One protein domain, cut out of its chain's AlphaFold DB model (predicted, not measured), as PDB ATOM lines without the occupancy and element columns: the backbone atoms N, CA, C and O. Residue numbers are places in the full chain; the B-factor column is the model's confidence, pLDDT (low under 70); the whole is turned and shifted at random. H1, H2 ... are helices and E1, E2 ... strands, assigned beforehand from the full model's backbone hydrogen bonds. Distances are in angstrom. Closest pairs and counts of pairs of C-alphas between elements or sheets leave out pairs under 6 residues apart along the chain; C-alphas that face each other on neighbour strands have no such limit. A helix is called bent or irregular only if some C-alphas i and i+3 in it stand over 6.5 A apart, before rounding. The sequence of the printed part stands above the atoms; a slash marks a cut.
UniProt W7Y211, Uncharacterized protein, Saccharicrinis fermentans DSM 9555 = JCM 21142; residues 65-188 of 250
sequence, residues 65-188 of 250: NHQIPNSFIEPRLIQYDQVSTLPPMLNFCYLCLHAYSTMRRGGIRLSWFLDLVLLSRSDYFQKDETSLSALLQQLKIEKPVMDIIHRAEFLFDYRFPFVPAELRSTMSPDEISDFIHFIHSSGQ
ATOM      1  N   ASN A  65     291.370 392.328 595.369       82.00
ATOM      2  CA  ASN A  65     290.672 391.046 595.547       82.00
ATOM      3  C   ASN A  65     289.569 390.815 594.510       82.00
ATOM      4  O   ASN A  65     289.325 389.679 594.110       82.00
ATOM      5  N   HIS A  66     288.869 391.882 594.132       88.75
ATOM      6  CA  HIS A  66     287.761 391.836 593.187       88.75
ATOM      7  C   HIS A  66     288.196 392.540 591.911       88.75
ATOM      8  O   HIS A  66     288.512 393.729 591.935       88.75
ATOM      9  N   GLN A  67     288.236 391.790 590.816       89.00
ATOM     10  CA  GLN A  67     288.695 392.276 589.524       89.00
ATOM     11  C   GLN A  67     287.913 391.609 588.400       89.00
ATOM     12  O   GLN A  67     287.448 390.476 588.530       89.00
ATOM     13  N   ILE A  68     287.833 392.308 587.275       93.38
ATOM     14  CA  ILE A  68     287.374 391.759 586.006       93.38
ATOM     15  C   ILE A  68     288.637 391.612 585.148       93.38
ATOM     16  O   ILE A  68     289.199 392.628 584.735       93.38
ATOM     17  N   PRO A  69     289.165 390.392 584.952       91.94
ATOM     18  CA  PRO A  69     290.446 390.220 584.280       91.94
ATOM     19  C   PRO A  69     290.326 390.531 582.785       91.94
ATOM     20  O   PRO A  69     289.313 390.228 582.161       91.94
ATOM     21  N   ASN A  70     291.386 391.072 582.181       91.38
ATOM     22  CA  ASN A  70     291.396 391.409 580.751       91.38
ATOM     23  C   ASN A  70     291.042 390.214 579.852       91.38
ATOM     24  O   ASN A  70     290.275 390.376 578.911       91.38
ATOM     25  N   SER A  71     291.497 389.004 580.200       92.56
ATOM     26  CA  SER A  71     291.157 387.767 579.480       92.56
ATOM     27  C   SER A  71     289.662 387.429 579.497       92.56
ATOM     28  O   SER A  71     289.182 386.676 578.655       92.56
ATOM     29  N   PHE A  72     288.912 387.974 580.456       94.25
ATOM     30  CA  PHE A  72     287.459 387.883 580.489       94.25
ATOM     31  C   PHE A  72     286.801 388.947 579.608       94.25
ATOM     32  O   PHE A  72     285.797 388.661 578.956       94.25
ATOM     33  N   ILE A  73     287.363 390.157 579.593       93.69
ATOM     34  CA  ILE A  73     286.823 391.330 578.896       93.69
ATOM     35  C   ILE A  73     287.023 391.222 577.386       93.69
ATOM     36  O   ILE A  73     286.072 391.404 576.638       93.69
ATOM     37  N   GLU A  74     288.248 390.937 576.947       92.31
ATOM     38  CA  GLU A  74     288.664 390.980 575.542       92.31
ATOM     39  C   GLU A  74     287.729 390.211 574.591       92.31
ATOM     40  O   GLU A  74     287.256 390.817 573.630       92.31
ATOM     41  N   PRO A  75     287.353 388.943 574.861       94.38
ATOM     42  CA  PRO A  75     286.452 388.204 573.973       94.38
ATOM     43  C   PRO A  75     284.988 388.666 574.043       94.38
ATOM     44  O   PRO A  75     284.149 388.115 573.337       94.38
ATOM     45  N   ARG A  76     284.653 389.611 574.928       95.00
ATOM     46  CA  ARG A  76     283.287 390.091 575.177       95.00
ATOM     47  C   ARG A  76     283.067 391.530 574.731       95.00
ATOM     48  O   ARG A  76     281.960 392.018 574.894       95.00
ATOM     49  N   LEU A  77     284.079 392.223 574.215       94.69
ATOM     50  CA  LEU A  77     283.893 393.587 573.725       94.69
ATOM     51  C   LEU A  77     282.842 393.617 572.607       94.69
ATOM     52  O   LEU A  77     282.821 392.749 571.735       94.69
ATOM     53  N   ILE A  78     281.985 394.633 572.639       94.75
ATOM     54  CA  ILE A  78     280.934 394.854 571.644       94.75
ATOM     55  C   ILE A  78     281.179 396.164 570.903       94.75
ATOM     56  O   ILE A  78     281.877 397.049 571.396       94.75
ATOM     57  N   GLN A  79     280.588 396.299 569.718       94.25
ATOM     58  CA  GLN A  79     280.566 397.564 568.989       94.25
ATOM     59  C   GLN A  79     279.304 398.343 569.350       94.25
ATOM     60  O   GLN A  79     278.196 397.824 569.223       94.25
ATOM     61  N   TYR A  80     279.477 399.590 569.770       88.88
ATOM     62  CA  TYR A  80     278.393 400.532 570.015       88.88
ATOM     63  C   TYR A  80     278.782 401.881 569.415       88.88
ATOM     64  O   TYR A  80     279.851 402.397 569.728       88.88
ATOM     65  N   ASP A  81     277.963 402.414 568.508       88.06
ATOM     66  CA  ASP A  81     278.236 403.667 567.789       88.06
ATOM     67  C   ASP A  81     279.665 403.755 567.211       88.06
ATOM     68  O   ASP A  81     280.356 404.759 567.350       88.06
ATOM     69  N   GLN A  82     280.111 402.678 566.547       91.88
ATOM     70  CA  GLN A  82     281.445 402.539 565.924       91.88
ATOM     71  C   GLN A  82     282.630 402.489 566.908       91.88
ATOM     72  O   GLN A  82     283.787 402.516 566.486       91.88
ATOM     73  N   VAL A  83     282.360 402.391 568.211       91.25
ATOM     74  CA  VAL A  83     283.373 402.293 569.263       91.25
ATOM     75  C   VAL A  83     283.294 400.922 569.932       91.25
ATOM     76  O   VAL A  83     282.218 400.408 570.237       91.25
ATOM     77  N   SER A  84     284.460 400.328 570.191       94.12
ATOM     78  CA  SER A  84     284.560 399.111 570.997       94.12
ATOM     79  C   SER A  84     284.334 399.445 572.472       94.12
ATOM     80  O   SER A  84     285.069 400.253 573.039       94.12
ATOM     81  N   THR A  85     283.338 398.825 573.098       94.06
ATOM     82  CA  THR A  85     282.961 399.064 574.496       94.06
ATOM     83  C   THR A  85     282.760 397.750 575.253       94.06
ATOM     84  O   THR A  85     282.642 396.671 574.665       94.06
ATOM     85  N   LEU A  86     282.732 397.831 576.583       94.75
ATOM     86  CA  LEU A  86     282.293 396.723 577.431       94.75
ATOM     87  C   LEU A  86     280.834 396.357 577.096       94.75
ATOM     88  O   LEU A  86     280.085 397.219 576.655       94.75
ATOM     89  N   PRO A  87     280.374 395.122 577.332       95.75
ATOM     90  CA  PRO A  87     278.944 394.834 577.398       95.75
ATOM     91  C   PRO A  87     278.259 395.623 578.521       95.75
ATOM     92  O   PRO A  87     278.896 395.848 579.556       95.75
ATOM     93  N   PRO A  88     276.973 395.984 578.387       96.31
ATOM     94  CA  PRO A  88     276.284 396.826 579.363       96.31
ATOM     95  C   PRO A  88     276.308 396.277 580.793       96.31
ATOM     96  O   PRO A  88     276.699 396.996 581.714       96.31
ATOM     97  N   MET A  89     275.983 394.997 581.000       97.50
ATOM     98  CA  MET A  89     276.012 394.363 582.321       97.50
ATOM     99  C   MET A  89     277.436 394.256 582.876       97.50
ATOM    100  O   MET A  89     277.654 394.405 584.079       97.50
ATOM    101  N   LEU A  90     278.436 394.055 582.012       96.94
ATOM    102  CA  LEU A  90     279.835 394.053 582.440       96.94
ATOM    103  C   LEU A  90     280.288 395.454 582.872       96.94
ATOM    104  O   LEU A  90     280.974 395.583 583.886       96.94
ATOM    105  N   ASN A  91     279.868 396.492 582.143       96.31
ATOM    106  CA  ASN A  91     280.110 397.889 582.494       96.31
ATOM    107  C   ASN A  91     279.418 398.259 583.816       96.31
ATOM    108  O   ASN A  91     280.015 398.889 584.683       96.31
ATOM    109  N   PHE A  92     278.189 397.788 584.024       97.88
ATOM    110  CA  PHE A  92     277.468 397.959 585.283       97.88
ATOM    111  C   PHE A  92     278.211 397.310 586.461       97.88
ATOM    112  O   PHE A  92     278.461 397.964 587.473       97.88
ATOM    113  N   CYS A  93     278.658 396.057 586.312       97.75
ATOM    114  CA  CYS A  93     279.498 395.387 587.310       97.75
ATOM    115  C   CYS A  93     280.806 396.148 587.576       97.75
ATOM    116  O   CYS A  93     281.218 396.271 588.731       97.75
ATOM    117  N   TYR A  94     281.450 396.679 586.533       95.94
ATOM    118  CA  TYR A  94     282.642 397.517 586.664       95.94
ATOM    119  C   TYR A  94     282.366 398.770 587.508       95.94
ATOM    120  O   TYR A  94     283.093 399.017 588.471       95.94
ATOM    121  N   LEU A  95     281.297 399.514 587.212       95.94
ATOM    122  CA  LEU A  95     280.916 400.713 587.963       95.94
ATOM    123  C   LEU A  95     280.609 400.392 589.432       95.94
ATOM    124  O   LEU A  95     281.073 401.105 590.325       95.94
ATOM    125  N   CYS A  96     279.919 399.278 589.705       97.69
ATOM    126  CA  CYS A  96     279.697 398.805 591.071       97.69
ATOM    127  C   CYS A  96     281.018 398.516 591.794       97.69
ATOM    128  O   CYS A  96     281.256 399.011 592.894       97.69
ATOM    129  N   LEU A  97     281.928 397.762 591.176       95.81
ATOM    130  CA  LEU A  97     283.241 397.481 591.763       95.81
ATOM    131  C   LEU A  97     284.066 398.756 591.984       95.81
ATOM    132  O   LEU A  97     284.753 398.881 593.003       95.81
ATOM    133  N   HIS A  98     283.983 399.721 591.066       92.12
ATOM    134  CA  HIS A  98     284.663 401.006 591.179       92.12
ATOM    135  C   HIS A  98     284.144 401.810 592.380       92.12
ATOM    136  O   HIS A  98     284.939 402.230 593.233       92.12
ATOM    137  N   ALA A  99     282.820 401.937 592.513       93.69
ATOM    138  CA  ALA A  99     282.171 402.584 593.650       93.69
ATOM    139  C   ALA A  99     282.519 401.883 594.972       93.69
ATOM    140  O   ALA A  99     282.981 402.536 595.911       93.69
ATOM    141  N   TYR A 100     282.414 400.552 595.017       93.69
ATOM    142  CA  TYR A 100     282.780 399.743 596.181       93.69
ATOM    143  C   TYR A 100     284.229 399.983 596.603       93.69
ATOM    144  O   TYR A 100     284.516 400.277 597.765       93.69
ATOM    145  N   SER A 101     285.166 399.922 595.654       88.25
ATOM    146  CA  SER A 101     286.584 400.128 595.943       88.25
ATOM    147  C   SER A 101     286.871 401.520 596.509       88.25
ATOM    148  O   SER A 101     287.715 401.659 597.395       88.25
ATOM    149  N   THR A 102     286.144 402.539 596.052       86.50
ATOM    150  CA  THR A 102     286.291 403.914 596.530       86.50
ATOM    151  C   THR A 102     285.678 404.102 597.912       86.50
ATOM    152  O   THR A 102     286.322 404.696 598.779       86.50
ATOM    153  N   MET A 103     284.516 403.498 598.179       87.88
ATOM    154  CA  MET A 103     283.928 403.459 599.524       87.88
ATOM    155  C   MET A 103     284.869 402.813 600.532       87.88
ATOM    156  O   MET A 103     285.121 403.349 601.610       87.88
ATOM    157  N   ARG A 104     285.502 401.703 600.144       84.44
ATOM    158  CA  ARG A 104     286.527 401.032 600.954       84.44
ATOM    159  C   ARG A 104     287.778 401.896 601.184       84.44
ATOM    160  O   ARG A 104     288.521 401.617 602.122       84.44
ATOM    161  N   ARG A 105     288.009 402.939 600.371       77.06
ATOM    162  CA  ARG A 105     289.053 403.974 600.553       77.06
ATOM    163  C   ARG A 105     288.586 405.162 601.395       77.06
ATOM    164  O   ARG A 105     289.374 406.081 601.592       77.06
ATOM    165  N   GLY A 106     287.352 405.151 601.896       76.38
ATOM    166  CA  GLY A 106     286.794 406.263 602.663       76.38
ATOM    167  C   GLY A 106     286.292 407.414 601.793       76.38
ATOM    168  O   GLY A 106     286.112 408.516 602.299       76.38
ATOM    169  N   GLY A 107     286.134 407.195 600.484       84.19
ATOM    170  CA  GLY A 107     285.577 408.178 599.561       84.19
ATOM    171  C   GLY A 107     284.192 407.768 599.081       84.19
ATOM    172  O   GLY A 107     283.879 406.584 599.003       84.19
ATOM    173  N   ILE A 108     283.376 408.738 598.691       87.62
ATOM    174  CA  ILE A 108     282.119 408.475 597.998       87.62
ATOM    175  C   ILE A 108     281.895 409.526 596.920       87.62
ATOM    176  O   ILE A 108     282.287 410.682 597.068       87.62
ATOM    177  N   ARG A 109     281.239 409.120 595.836       89.38
ATOM    178  CA  ARG A 109     280.709 410.032 594.831       89.38
ATOM    179  C   ARG A 109     279.286 409.604 594.508       89.38
ATOM    180  O   ARG A 109     279.081 408.610 593.821       89.38
ATOM    181  N   LEU A 110     278.304 410.355 595.011       90.19
ATOM    182  CA  LEU A 110     276.882 410.023 594.846       90.19
ATOM    183  C   LEU A 110     276.467 409.932 593.371       90.19
ATOM    184  O   LEU A 110     275.620 409.111 593.029       90.19
ATOM    185  N   SER A 111     277.115 410.704 592.490       92.00
ATOM    186  CA  SER A 111     276.839 410.640 591.052       92.00
ATOM    187  C   SER A 111     277.085 409.251 590.463       92.00
ATOM    188  O   SER A 111     276.355 408.874 589.567       92.00
ATOM    189  N   TRP A 112     278.019 408.450 590.990       92.94
ATOM    190  CA  TRP A 112     278.238 407.093 590.475       92.94
ATOM    191  C   TRP A 112     277.068 406.149 590.753       92.94
ATOM    192  O   TRP A 112     276.776 405.282 589.939       92.94
ATOM    193  N   PHE A 113     276.365 406.321 591.875       95.94
ATOM    194  CA  PHE A 113     275.156 405.541 592.143       95.94
ATOM    195  C   PHE A 113     274.020 405.967 591.204       95.94
ATOM    196  O   PHE A 113     273.268 405.119 590.730       95.94
ATOM    197  N   LEU A 114     273.928 407.265 590.889       96.19
ATOM    198  CA  LEU A 114     272.993 407.765 589.881       96.19
ATOM    199  C   LEU A 114     273.342 407.229 588.485       96.19
ATOM    200  O   LEU A 114     272.444 406.810 587.760       96.19
ATOM    201  N   ASP A 115     274.629 407.182 588.130       95.56
ATOM    202  CA  ASP A 115     275.107 406.649 586.851       95.56
ATOM    203  C   ASP A 115     274.674 405.186 586.659       95.56
ATOM    204  O   ASP A 115     274.288 404.813 585.557       95.56
ATOM    205  N   LEU A 116     274.639 404.369 587.722       97.81
ATOM    206  CA  LEU A 116     274.102 402.999 587.667       97.81
ATOM    207  C   LEU A 116     272.610 402.978 587.310       97.81
ATOM    208  O   LEU A 116     272.182 402.193 586.461       97.81
ATOM    209  N   VAL A 117     271.811 403.845 587.942       97.88
ATOM    210  CA  VAL A 117     270.374 403.971 587.651       97.88
ATOM    211  C   VAL A 117     270.169 404.411 586.204       97.88
ATOM    212  O   VAL A 117     269.393 403.787 585.481       97.88
ATOM    213  N   LEU A 118     270.891 405.439 585.755       97.31
ATOM    214  CA  LEU A 118     270.797 405.956 584.391       97.31
ATOM    215  C   LEU A 118     271.255 404.925 583.354       97.31
ATOM    216  O   LEU A 118     270.545 404.698 582.377       97.31
ATOM    217  N   LEU A 119     272.381 404.247 583.598       96.69
ATOM    218  CA  LEU A 119     272.874 403.174 582.741       96.69
ATOM    219  C   LEU A 119     271.815 402.083 582.597       96.69
ATOM    220  O   LEU A 119     271.485 401.724 581.471       96.69
ATOM    221  N   SER A 120     271.216 401.627 583.703       97.44
ATOM    222  CA  SER A 120     270.190 400.579 583.658       97.44
ATOM    223  C   SER A 120     268.957 400.944 582.837       97.44
ATOM    224  O   SER A 120     268.273 400.053 582.354       97.44
ATOM    225  N   ARG A 121     268.661 402.237 582.678       96.62
ATOM    226  CA  ARG A 121     267.512 402.738 581.910       96.62
ATOM    227  C   ARG A 121     267.852 403.052 580.455       96.62
ATOM    228  O   ARG A 121     266.950 403.367 579.690       96.62
ATOM    229  N   SER A 122     269.129 403.015 580.083       95.75
ATOM    230  CA  SER A 122     269.568 403.343 578.727       95.75
ATOM    231  C   SER A 122     269.177 402.255 577.725       95.75
ATOM    232  O   SER A 122     269.231 401.067 578.045       95.75
ATOM    233  N   ASP A 123     268.878 402.648 576.484       93.19
ATOM    234  CA  ASP A 123     268.615 401.709 575.379       93.19
ATOM    235  C   ASP A 123     269.773 400.731 575.161       93.19
ATOM    236  O   ASP A 123     269.571 399.577 574.786       93.19
ATOM    237  N   TYR A 124     270.997 401.198 575.411       92.31
ATOM    238  CA  TYR A 124     272.208 400.390 575.391       92.31
ATOM    239  C   TYR A 124     272.132 399.219 576.380       92.31
ATOM    240  O   TYR A 124     272.461 398.097 576.011       92.31
ATOM    241  N   PHE A 125     271.650 399.452 577.603       96.00
ATOM    242  CA  PHE A 125     271.526 398.415 578.626       96.00
ATOM    243  C   PHE A 125     270.291 397.533 578.447       96.00
ATOM    244  O   PHE A 125     270.363 396.331 578.673       96.00
ATOM    245  N   GLN A 126     269.166 398.100 578.009       93.00
ATOM    246  CA  GLN A 126     267.912 397.356 577.825       93.00
ATOM    247  C   GLN A 126     268.003 396.262 576.749       93.00
ATOM    248  O   GLN A 126     267.213 395.324 576.759       93.00
ATOM    249  N   LYS A 127     268.969 396.370 575.831       90.88
ATOM    250  CA  LYS A 127     269.259 395.356 574.806       90.88
ATOM    251  C   LYS A 127     270.178 394.234 575.296       90.88
ATOM    252  O   LYS A 127     270.455 393.316 574.530       90.88
ATOM    253  N   ASP A 128     270.700 394.322 576.517       92.00
ATOM    254  CA  ASP A 128     271.589 393.301 577.058       92.00
ATOM    255  C   ASP A 128     270.794 392.122 577.618       92.00
ATOM    256  O   ASP A 128     270.004 392.265 578.549       92.00
ATOM    257  N   GLU A 129     271.048 390.935 577.079       89.94
ATOM    258  CA  GLU A 129     270.458 389.680 577.556       89.94
ATOM    259  C   GLU A 129     271.355 388.979 578.592       89.94
ATOM    260  O   GLU A 129     271.043 387.888 579.078       89.94
ATOM    261  N   THR A 130     272.495 389.581 578.944       93.81
ATOM    262  CA  THR A 130     273.450 388.978 579.870       93.81
ATOM    263  C   THR A 130     272.870 388.865 581.281       93.81
ATOM    264  O   THR A 130     272.536 389.856 581.928       93.81
ATOM    265  N   SER A 131     272.834 387.642 581.815       95.56
ATOM    266  CA  SER A 131     272.405 387.396 583.192       95.56
ATOM    267  C   SER A 131     273.405 387.952 584.215       95.56
ATOM    268  O   SER A 131     274.577 387.556 584.244       95.56
ATOM    269  N   LEU A 132     272.919 388.820 585.113       97.12
ATOM    270  CA  LEU A 132     273.703 389.336 586.235       97.12
ATOM    271  C   LEU A 132     274.214 388.195 587.125       97.12
ATOM    272  O   LEU A 132     275.407 388.141 587.408       97.12
ATOM    273  N   SER A 133     273.350 387.262 587.542       96.75
ATOM    274  CA  SER A 133     273.740 386.180 588.461       96.75
ATOM    275  C   SER A 133     274.850 385.302 587.883       96.75
ATOM    276  O   SER A 133     275.814 384.988 588.584       96.75
ATOM    277  N   ALA A 134     274.776 384.993 586.584       96.06
ATOM    278  CA  ALA A 134     275.819 384.247 585.886       96.06
ATOM    279  C   ALA A 134     277.167 384.988 585.918       96.06
ATOM    280  O   ALA A 134     278.198 384.388 586.239       96.06
ATOM    281  N   LEU A 135     277.172 386.303 585.656       96.75
ATOM    282  CA  LEU A 135     278.388 387.119 585.737       96.75
ATOM    283  C   LEU A 135     278.951 387.187 587.159       96.75
ATOM    284  O   LEU A 135     280.158 387.012 587.345       96.75
ATOM    285  N   LEU A 136     278.099 387.421 588.162       97.25
ATOM    286  CA  LEU A 136     278.513 387.515 589.564       97.25
ATOM    287  C   LEU A 136     279.179 386.224 590.041       97.25
ATOM    288  O   LEU A 136     280.233 386.283 590.685       97.25
ATOM    289  N   GLN A 137     278.605 385.074 589.681       95.56
ATOM    290  CA  GLN A 137     279.146 383.759 590.007       95.56
ATOM    291  C   GLN A 137     280.482 383.511 589.300       95.56
ATOM    292  O   GLN A 137     281.456 383.100 589.938       95.56
ATOM    293  N   GLN A 138     280.552 383.787 587.994       96.31
ATOM    294  CA  GLN A 138     281.748 383.528 587.194       96.31
ATOM    295  C   GLN A 138     282.942 384.376 587.651       96.31
ATOM    296  O   GLN A 138     284.067 383.880 587.726       96.31
ATOM    297  N   LEU A 139     282.696 385.643 587.992       95.94
ATOM    298  CA  LEU A 139     283.722 386.588 588.433       95.94
ATOM    299  C   LEU A 139     283.963 386.557 589.952       95.94
ATOM    300  O   LEU A 139     284.956 387.112 590.418       95.94
ATOM    301  N   LYS A 140     283.095 385.893 590.731       96.31
ATOM    302  CA  LYS A 140     283.132 385.861 592.206       96.31
ATOM    303  C   LYS A 140     283.098 387.268 592.822       96.31
ATOM    304  O   LYS A 140     283.847 387.583 593.751       96.31
ATOM    305  N   ILE A 141     282.220 388.116 592.288       96.75
ATOM    306  CA  ILE A 141     282.060 389.531 592.674       96.75
ATOM    307  C   ILE A 141     280.662 389.859 593.212       96.75
ATOM    308  O   ILE A 141     280.315 391.028 593.330       96.75
ATOM    309  N   GLU A 142     279.871 388.848 593.570       96.94
ATOM    310  CA  GLU A 142     278.506 389.023 594.080       96.94
ATOM    311  C   GLU A 142     278.437 390.020 595.242       96.94
ATOM    312  O   GLU A 142     277.792 391.055 595.127       96.94
ATOM    313  N   LYS A 143     279.184 389.768 596.323       95.25
ATOM    314  CA  LYS A 143     279.167 390.620 597.521       95.25
ATOM    315  C   LYS A 143     279.419 392.113 597.231       95.25
ATOM    316  O   LYS A 143     278.586 392.918 597.638       95.25
ATOM    317  N   PRO A 144     280.531 392.522 596.583       96.06
ATOM    318  CA  PRO A 144     280.781 393.943 596.340       96.06
ATOM    319  C   PRO A 144     279.793 394.570 595.350       96.06
ATOM    320  O   PRO A 144     279.491 395.752 595.483       96.06
ATOM    321  N   VAL A 145     279.278 393.811 594.375       97.88
ATOM    322  CA  VAL A 145     278.291 394.345 593.424       97.88
ATOM    323  C   VAL A 145     276.935 394.538 594.098       97.88
ATOM    324  O   VAL A 145     276.363 395.622 593.997       97.88
ATOM    325  N   MET A 146     276.452 393.538 594.837       97.81
ATOM    326  CA  MET A 146     275.162 393.609 595.526       97.81
ATOM    327  C   MET A 146     275.146 394.681 596.623       97.81
ATOM    328  O   MET A 146     274.146 395.378 596.761       97.81
ATOM    329  N   ASP A 147     276.256 394.889 597.345       96.25
ATOM    330  CA  ASP A 147     276.370 395.983 598.325       96.25
ATOM    331  C   ASP A 147     276.121 397.358 597.681       96.25
ATOM    332  O   ASP A 147     275.379 398.178 598.219       96.25
ATOM    333  N   ILE A 148     276.685 397.603 596.494       97.62
ATOM    334  CA  ILE A 148     276.482 398.868 595.781       97.62
ATOM    335  C   ILE A 148     275.087 398.975 595.177       97.62
ATOM    336  O   ILE A 148     274.490 400.048 595.257       97.62
ATOM    337  N   ILE A 149     274.546 397.881 594.633       97.94
ATOM    338  CA  ILE A 149     273.165 397.837 594.143       97.94
ATOM    339  C   ILE A 149     272.208 398.228 595.268       97.94
ATOM    340  O   ILE A 149     271.466 399.187 595.101       97.94
ATOM    341  N   HIS A 150     272.260 397.569 596.428       96.81
ATOM    342  CA  HIS A 150     271.332 397.845 597.529       96.81
ATOM    343  C   HIS A 150     271.424 399.291 598.030       96.81
ATOM    344  O   HIS A 150     270.401 399.916 598.307       96.81
ATOM    345  N   ARG A 151     272.634 399.858 598.076       96.75
ATOM    346  CA  ARG A 151     272.843 401.273 598.414       96.75
ATOM    347  C   ARG A 151     272.265 402.214 597.358       96.75
ATOM    348  O   ARG A 151     271.664 403.218 597.723       96.75
ATOM    349  N   ALA A 152     272.426 401.904 596.071       97.19
ATOM    350  CA  ALA A 152     271.807 402.671 594.992       97.19
ATOM    351  C   ALA A 152     270.273 402.585 595.055       97.19
ATOM    352  O   ALA A 152     269.607 403.611 594.933       97.19
ATOM    353  N   GLU A 153     269.721 401.391 595.298       96.62
ATOM    354  CA  GLU A 153     268.276 401.192 595.448       96.62
ATOM    355  C   GLU A 153     267.723 402.009 596.623       96.62
ATOM    356  O   GLU A 153     266.705 402.680 596.472       96.62
ATOM    357  N   PHE A 154     268.427 402.018 597.761       95.62
ATOM    358  CA  PHE A 154     268.078 402.829 598.930       95.62
ATOM    359  C   PHE A 154     268.129 404.339 598.645       95.62
ATOM    360  O   PHE A 154     267.209 405.061 599.016       95.62
ATOM    361  N   LEU A 155     269.186 404.827 597.984       95.50
ATOM    362  CA  LEU A 155     269.379 406.262 597.742       95.50
ATOM    363  C   LEU A 155     268.350 406.870 596.787       95.50
ATOM    364  O   LEU A 155     268.006 408.041 596.935       95.50
ATOM    365  N   PHE A 156     267.909 406.108 595.788       96.38
ATOM    366  CA  PHE A 156     267.077 406.624 594.698       96.38
ATOM    367  C   PHE A 156     265.666 406.043 594.666       96.38
ATOM    368  O   PHE A 156     264.953 406.295 593.696       96.38
ATOM    369  N   ASP A 157     265.292 405.253 595.678       95.69
ATOM    370  CA  ASP A 157     264.041 404.485 595.707       95.69
ATOM    371  C   ASP A 157     263.787 403.768 594.369       95.69
ATOM    372  O   ASP A 157     262.737 403.859 593.733       95.69
ATOM    373  N   TYR A 158     264.835 403.111 593.870       95.94
ATOM    374  CA  TYR A 158     264.847 402.501 592.546       95.94
ATOM    375  C   TYR A 158     265.107 401.012 592.660       95.94
ATOM    376  O   TYR A 158     266.061 400.602 593.305       95.94
ATOM    377  N   ARG A 159     264.296 400.189 591.996       95.69
ATOM    378  CA  ARG A 159     264.537 398.747 591.908       95.69
ATOM    379  C   ARG A 159     265.126 398.405 590.553       95.69
ATOM    380  O   ARG A 159     264.493 398.652 589.530       95.69
ATOM    381  N   PHE A 160     266.308 397.794 590.542       96.69
ATOM    382  CA  PHE A 160     266.927 397.327 589.300       96.69
ATOM    383  C   PHE A 160     266.193 396.071 588.809       96.69
ATOM    384  O   PHE A 160     266.278 395.041 589.478       96.69
ATOM    385  N   PRO A 161     265.467 396.100 587.676       94.62
ATOM    386  CA  PRO A 161     264.555 395.014 587.294       94.62
ATOM    387  C   PRO A 161     265.276 393.705 586.941       94.62
ATOM    388  O   PRO A 161     264.713 392.631 587.107       94.62
ATOM    389  N   PHE A 162     266.536 393.786 586.512       95.81
ATOM    390  CA  PHE A 162     267.372 392.636 586.154       95.81
ATOM    391  C   PHE A 162     267.999 391.921 587.362       95.81
ATOM    392  O   PHE A 162     268.665 390.904 587.181       95.81
ATOM    393  N   VAL A 163     267.839 392.449 588.582       97.12
ATOM    394  CA  VAL A 163     268.359 391.806 589.797       97.12
ATOM    395  C   VAL A 163     267.407 390.677 590.214       97.12
ATOM    396  O   VAL A 163     266.250 390.970 590.553       97.12
ATOM    397  N   PRO A 164     267.869 389.409 590.219       95.12
ATOM    398  CA  PRO A 164     267.060 388.261 590.620       95.12
ATOM    399  C   PRO A 164     266.576 388.370 592.066       95.12
ATOM    400  O   PRO A 164     267.277 388.914 592.921       95.12
ATOM    401  N   ALA A 165     265.381 387.849 592.350       94.38
ATOM    402  CA  ALA A 165     264.748 387.965 593.663       94.38
ATOM    403  C   ALA A 165     265.585 387.322 594.781       94.38
ATOM    404  O   ALA A 165     265.654 387.863 595.879       94.38
ATOM    405  N   GLU A 166     266.266 386.217 594.485       93.94
ATOM    406  CA  GLU A 166     267.131 385.482 595.408       93.94
ATOM    407  C   GLU A 166     268.387 386.253 595.833       93.94
ATOM    408  O   GLU A 166     268.944 385.970 596.890       93.94
ATOM    409  N   LEU A 167     268.825 387.234 595.034       93.62
ATOM    410  CA  LEU A 167     269.960 388.095 595.372       93.62
ATOM    411  C   LEU A 167     269.531 389.355 596.126       93.62
ATOM    412  O   LEU A 167     270.384 390.070 596.651       93.62
ATOM    413  N   ARG A 168     268.230 389.653 596.180       91.94
ATOM    414  CA  ARG A 168     267.740 390.863 596.837       91.94
ATOM    415  C   ARG A 168     267.831 390.711 598.343       91.94
ATOM    416  O   ARG A 168     267.234 389.813 598.932       91.94
ATOM    417  N   SER A 169     268.483 391.676 598.973       89.25
ATOM    418  CA  SER A 169     268.330 391.919 600.397       89.25
ATOM    419  C   SER A 169     267.961 393.374 600.648       89.25
ATOM    420  O   SER A 169     268.277 394.282 599.878       89.25
ATOM    421  N   THR A 170     267.232 393.607 601.731       87.94
ATOM    422  CA  THR A 170     267.012 394.957 602.245       87.94
ATOM    423  C   THR A 170     268.141 395.301 603.196       87.94
ATOM    424  O   THR A 170     268.464 394.493 604.066       87.94
ATOM    425  N   MET A 171     268.699 396.506 603.067       92.56
ATOM    426  CA  MET A 171     269.600 397.029 604.090       92.56
ATOM    427  C   MET A 171     268.858 397.099 605.428       92.56
ATOM    428  O   MET A 171     267.737 397.605 605.506       92.56
ATOM    429  N   SER A 172     269.483 396.573 606.473       93.75
ATOM    430  CA  SER A 172     269.018 396.704 607.849       93.75
ATOM    431  C   SER A 172     269.076 398.166 608.324       93.75
ATOM    432  O   SER A 172     269.834 398.967 607.766       93.75
ATOM    433  N   PRO A 173     268.316 398.544 609.371       93.31
ATOM    434  CA  PRO A 173     268.386 399.889 609.946       93.31
ATOM    435  C   PRO A 173     269.807 400.305 610.354       93.31
ATOM    436  O   PRO A 173     270.194 401.452 610.130       93.31
ATOM    437  N   ASP A 174     270.598 399.366 610.878       92.44
ATOM    438  CA  ASP A 174     271.988 399.609 611.268       92.44
ATOM    439  C   ASP A 174     272.872 399.890 610.043       92.44
ATOM    440  O   ASP A 174     273.602 400.878 610.025       92.44
ATOM    441  N   GLU A 175     272.749 399.099 608.969       91.31
ATOM    442  CA  GLU A 175     273.492 399.331 607.720       91.31
ATOM    443  C   GLU A 175     273.122 400.662 607.055       91.31
ATOM    444  O   GLU A 175     273.982 401.319 606.462       91.31
ATOM    445  N   ILE A 176     271.850 401.062 607.142       93.62
ATOM    446  CA  ILE A 176     271.373 402.365 606.662       93.62
ATOM    447  C   ILE A 176     272.002 403.486 607.491       93.62
ATOM    448  O   ILE A 176     272.561 404.423 606.922       93.62
ATOM    449  N   SER A 177     271.947 403.380 608.821       91.94
ATOM    450  CA  SER A 177     272.548 404.354 609.735       91.94
ATOM    451  C   SER A 177     274.050 404.506 609.480       91.94
ATOM    452  O   SER A 177     274.540 405.623 609.298       91.94
ATOM    453  N   ASP A 178     274.771 403.389 609.369       87.62
ATOM    454  CA  ASP A 178     276.201 403.364 609.056       87.62
ATOM    455  C   ASP A 178     276.497 404.003 607.697       87.62
ATOM    456  O   ASP A 178     277.480 404.732 607.546       87.62
ATOM    457  N   PHE A 179     275.645 403.765 606.698       92.38
ATOM    458  CA  PHE A 179     275.820 404.349 605.376       92.38
ATOM    459  C   PHE A 179     275.583 405.859 605.360       92.38
ATOM    460  O   PHE A 179     276.387 406.594 604.788       92.38
ATOM    461  N   ILE A 180     274.523 406.340 606.012       91.25
ATOM    462  CA  ILE A 180     274.246 407.775 606.144       91.25
ATOM    463  C   ILE A 180     275.391 408.454 606.896       91.25
ATOM    464  O   ILE A 180     275.905 409.486 606.457       91.25
ATOM    465  N   HIS A 181     275.853 407.844 607.990       88.00
ATOM    466  CA  HIS A 181     277.010 408.333 608.727       88.00
ATOM    467  C   HIS A 181     278.263 408.377 607.845       88.00
ATOM    468  O   HIS A 181     278.995 409.369 607.862       88.00
ATOM    469  N   PHE A 182     278.500 407.340 607.038       86.75
ATOM    470  CA  PHE A 182     279.599 407.309 606.078       86.75
ATOM    471  C   PHE A 182     279.511 408.462 605.073       86.75
ATOM    472  O   PHE A 182     280.500 409.162 604.890       86.75
ATOM    473  N   ILE A 183     278.338 408.722 604.484       87.19
ATOM    474  CA  ILE A 183     278.135 409.832 603.539       87.19
ATOM    475  C   ILE A 183     278.454 411.179 604.203       87.19
ATOM    476  O   ILE A 183     279.198 411.982 603.642       87.19
ATOM    477  N   HIS A 184     277.938 411.415 605.412       84.25
ATOM    478  CA  HIS A 184     278.156 412.671 606.138       84.25
ATOM    479  C   HIS A 184     279.608 412.860 606.596       84.25
ATOM    480  O   HIS A 184     280.079 413.990 606.705       84.25
ATOM    481  N   SER A 185     280.316 411.766 606.880       78.25
ATOM    482  CA  SER A 185     281.708 411.793 607.345       78.25
ATOM    483  C   SER A 185     282.736 411.697 606.215       78.25
ATOM    484  O   SER A 185     283.912 412.000 606.432       78.25
ATOM    485  N   SER A 186     282.324 411.311 605.005       70.81
ATOM    486  CA  SER A 186     283.207 411.201 603.846       70.81
ATOM    487  C   SER A 186     283.548 412.577 603.260       70.81
ATOM    488  O   SER A 186     282.905 413.073 602.340       70.81
ATOM    489  N   GLY A 187     284.603 413.202 603.780       54.34
ATOM    490  CA  GLY A 187     285.321 414.292 603.115       54.34
ATOM    491  C   GLY A 187     286.607 413.746 602.496       54.34
ATOM    492  O   GLY A 187     287.370 413.110 603.210       54.34
ATOM    493  N   GLN A 188     286.810 413.935 601.182       54.75
ATOM    494  CA  GLN A 188     288.012 413.582 600.394       54.75
ATOM    495  C   GLN A 188     288.911 412.462 600.982       54.75
ATOM    496  O   GLN A 188     289.789 412.741 601.786       54.75
TER     497      GLN A 188
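This is residues 65 to 188 of the 250 residues of an uncharacterized protein of Saccharicrinis fermentans DSM 9555 = JCM 21142 (UniProt W7Y211). H2 and H3 lie side by side as a helical hairpin, and H6 crosses both at nearly a right angle, the three together making the core. At one end of the long axis is a small strand hairpin, E1 and E2, with the short H1 beside it; at the other end is H7, reached by a long link after H6, while H5 makes a corner with the start of H6. The printed part has 124 residues, with seven named helices and two named strands in the order H1 E1 E2 H2 H3 H4 H5 H6 H7; the sheet order is E1 - E2, antiparallel. The class is mostly helix, and the whole is compact, with a radius of gyration of the C-alphas of 14.8 A and spans of 42 by 31 by 26 A.

H1 is residues 70 to 76, 9.9 A long, beginning at C-alpha 70 (291.396, 391.409, 580.751); it is irregular, but only just: C-alphas 72 and 75 are 6.6 A apart. E1 is residues 78 to 80, 6.4 A, and E2 residues 83 to 85, 6.2 A. H2, residues 88 to 103, measures 22.6 A and begins at C-alpha 88 (276.284, 396.826, 579.363). H3 is residues 110 to 121, 17.6 A; H4 residues 123 to 126, 5.0 A; H5 residues 132 to 139, 10.6 A. H6, residues 142 to 156, measures 21.0 A. H7, residues 173 to 185, measures 18.1 A and ends at C-alpha 185 (281.708, 411.793, 607.345).

H2 and H6 are the hubs, touching three helices each. H2 touches H6 about perpendicular, at 85 degrees, with residues 93 to 100 alone; the closest C-alphas, of Cys 96 and Val 145, are 5.2 A apart. H2 and H3 form a helical hairpin and touch at a shallow tilt of 13 degrees, opposite ways, closest at the C-alphas of Phe 92 and Leu 116, 6.5 A. H3 touches H6 with residues 113 to 117 alone, about perpendicular at 85 degrees, closest at the C-alphas of Phe 113 and Ala 152, 5.3 A. Among these three pairs one tilt is shallow, and the helix packing is only just mostly crossed. H2 and H4 only just touch, with 3 pairs of C-alphas within 8 A, closest at Pro 88 and Phe 125, 5.1 A. H5 and H6 touch only at the corner, and only just, with 3 such pairs, closest at the C-alphas of Leu 136 and Glu 142, 4.8 A. H7 touches no helix but is near H6, and H1 touches no helix. E1 and E2 form a hairpin, with N 78 and O 85, and N 83 and O 80, within hydrogen-bond range at 2.9 A each. In H2, H3, H5 and H7 every O i to N i+4 pair is within hydrogen-bond range; in H6 10 of 11 are, in H1 1 of 3, beside 2 of 4 O i to N i+3 pairs, and H4 is too short for an O i to N i+4 pair.

The two C-alphas farthest apart, of Gln 82 and Asp 174, are 46.4 A apart. The printed part has no cut. The link from H6 to H7, residues 157 to 172, is long. The mean pLDDT of the printed part is 92.5, and residues 187 to 188 are under 70.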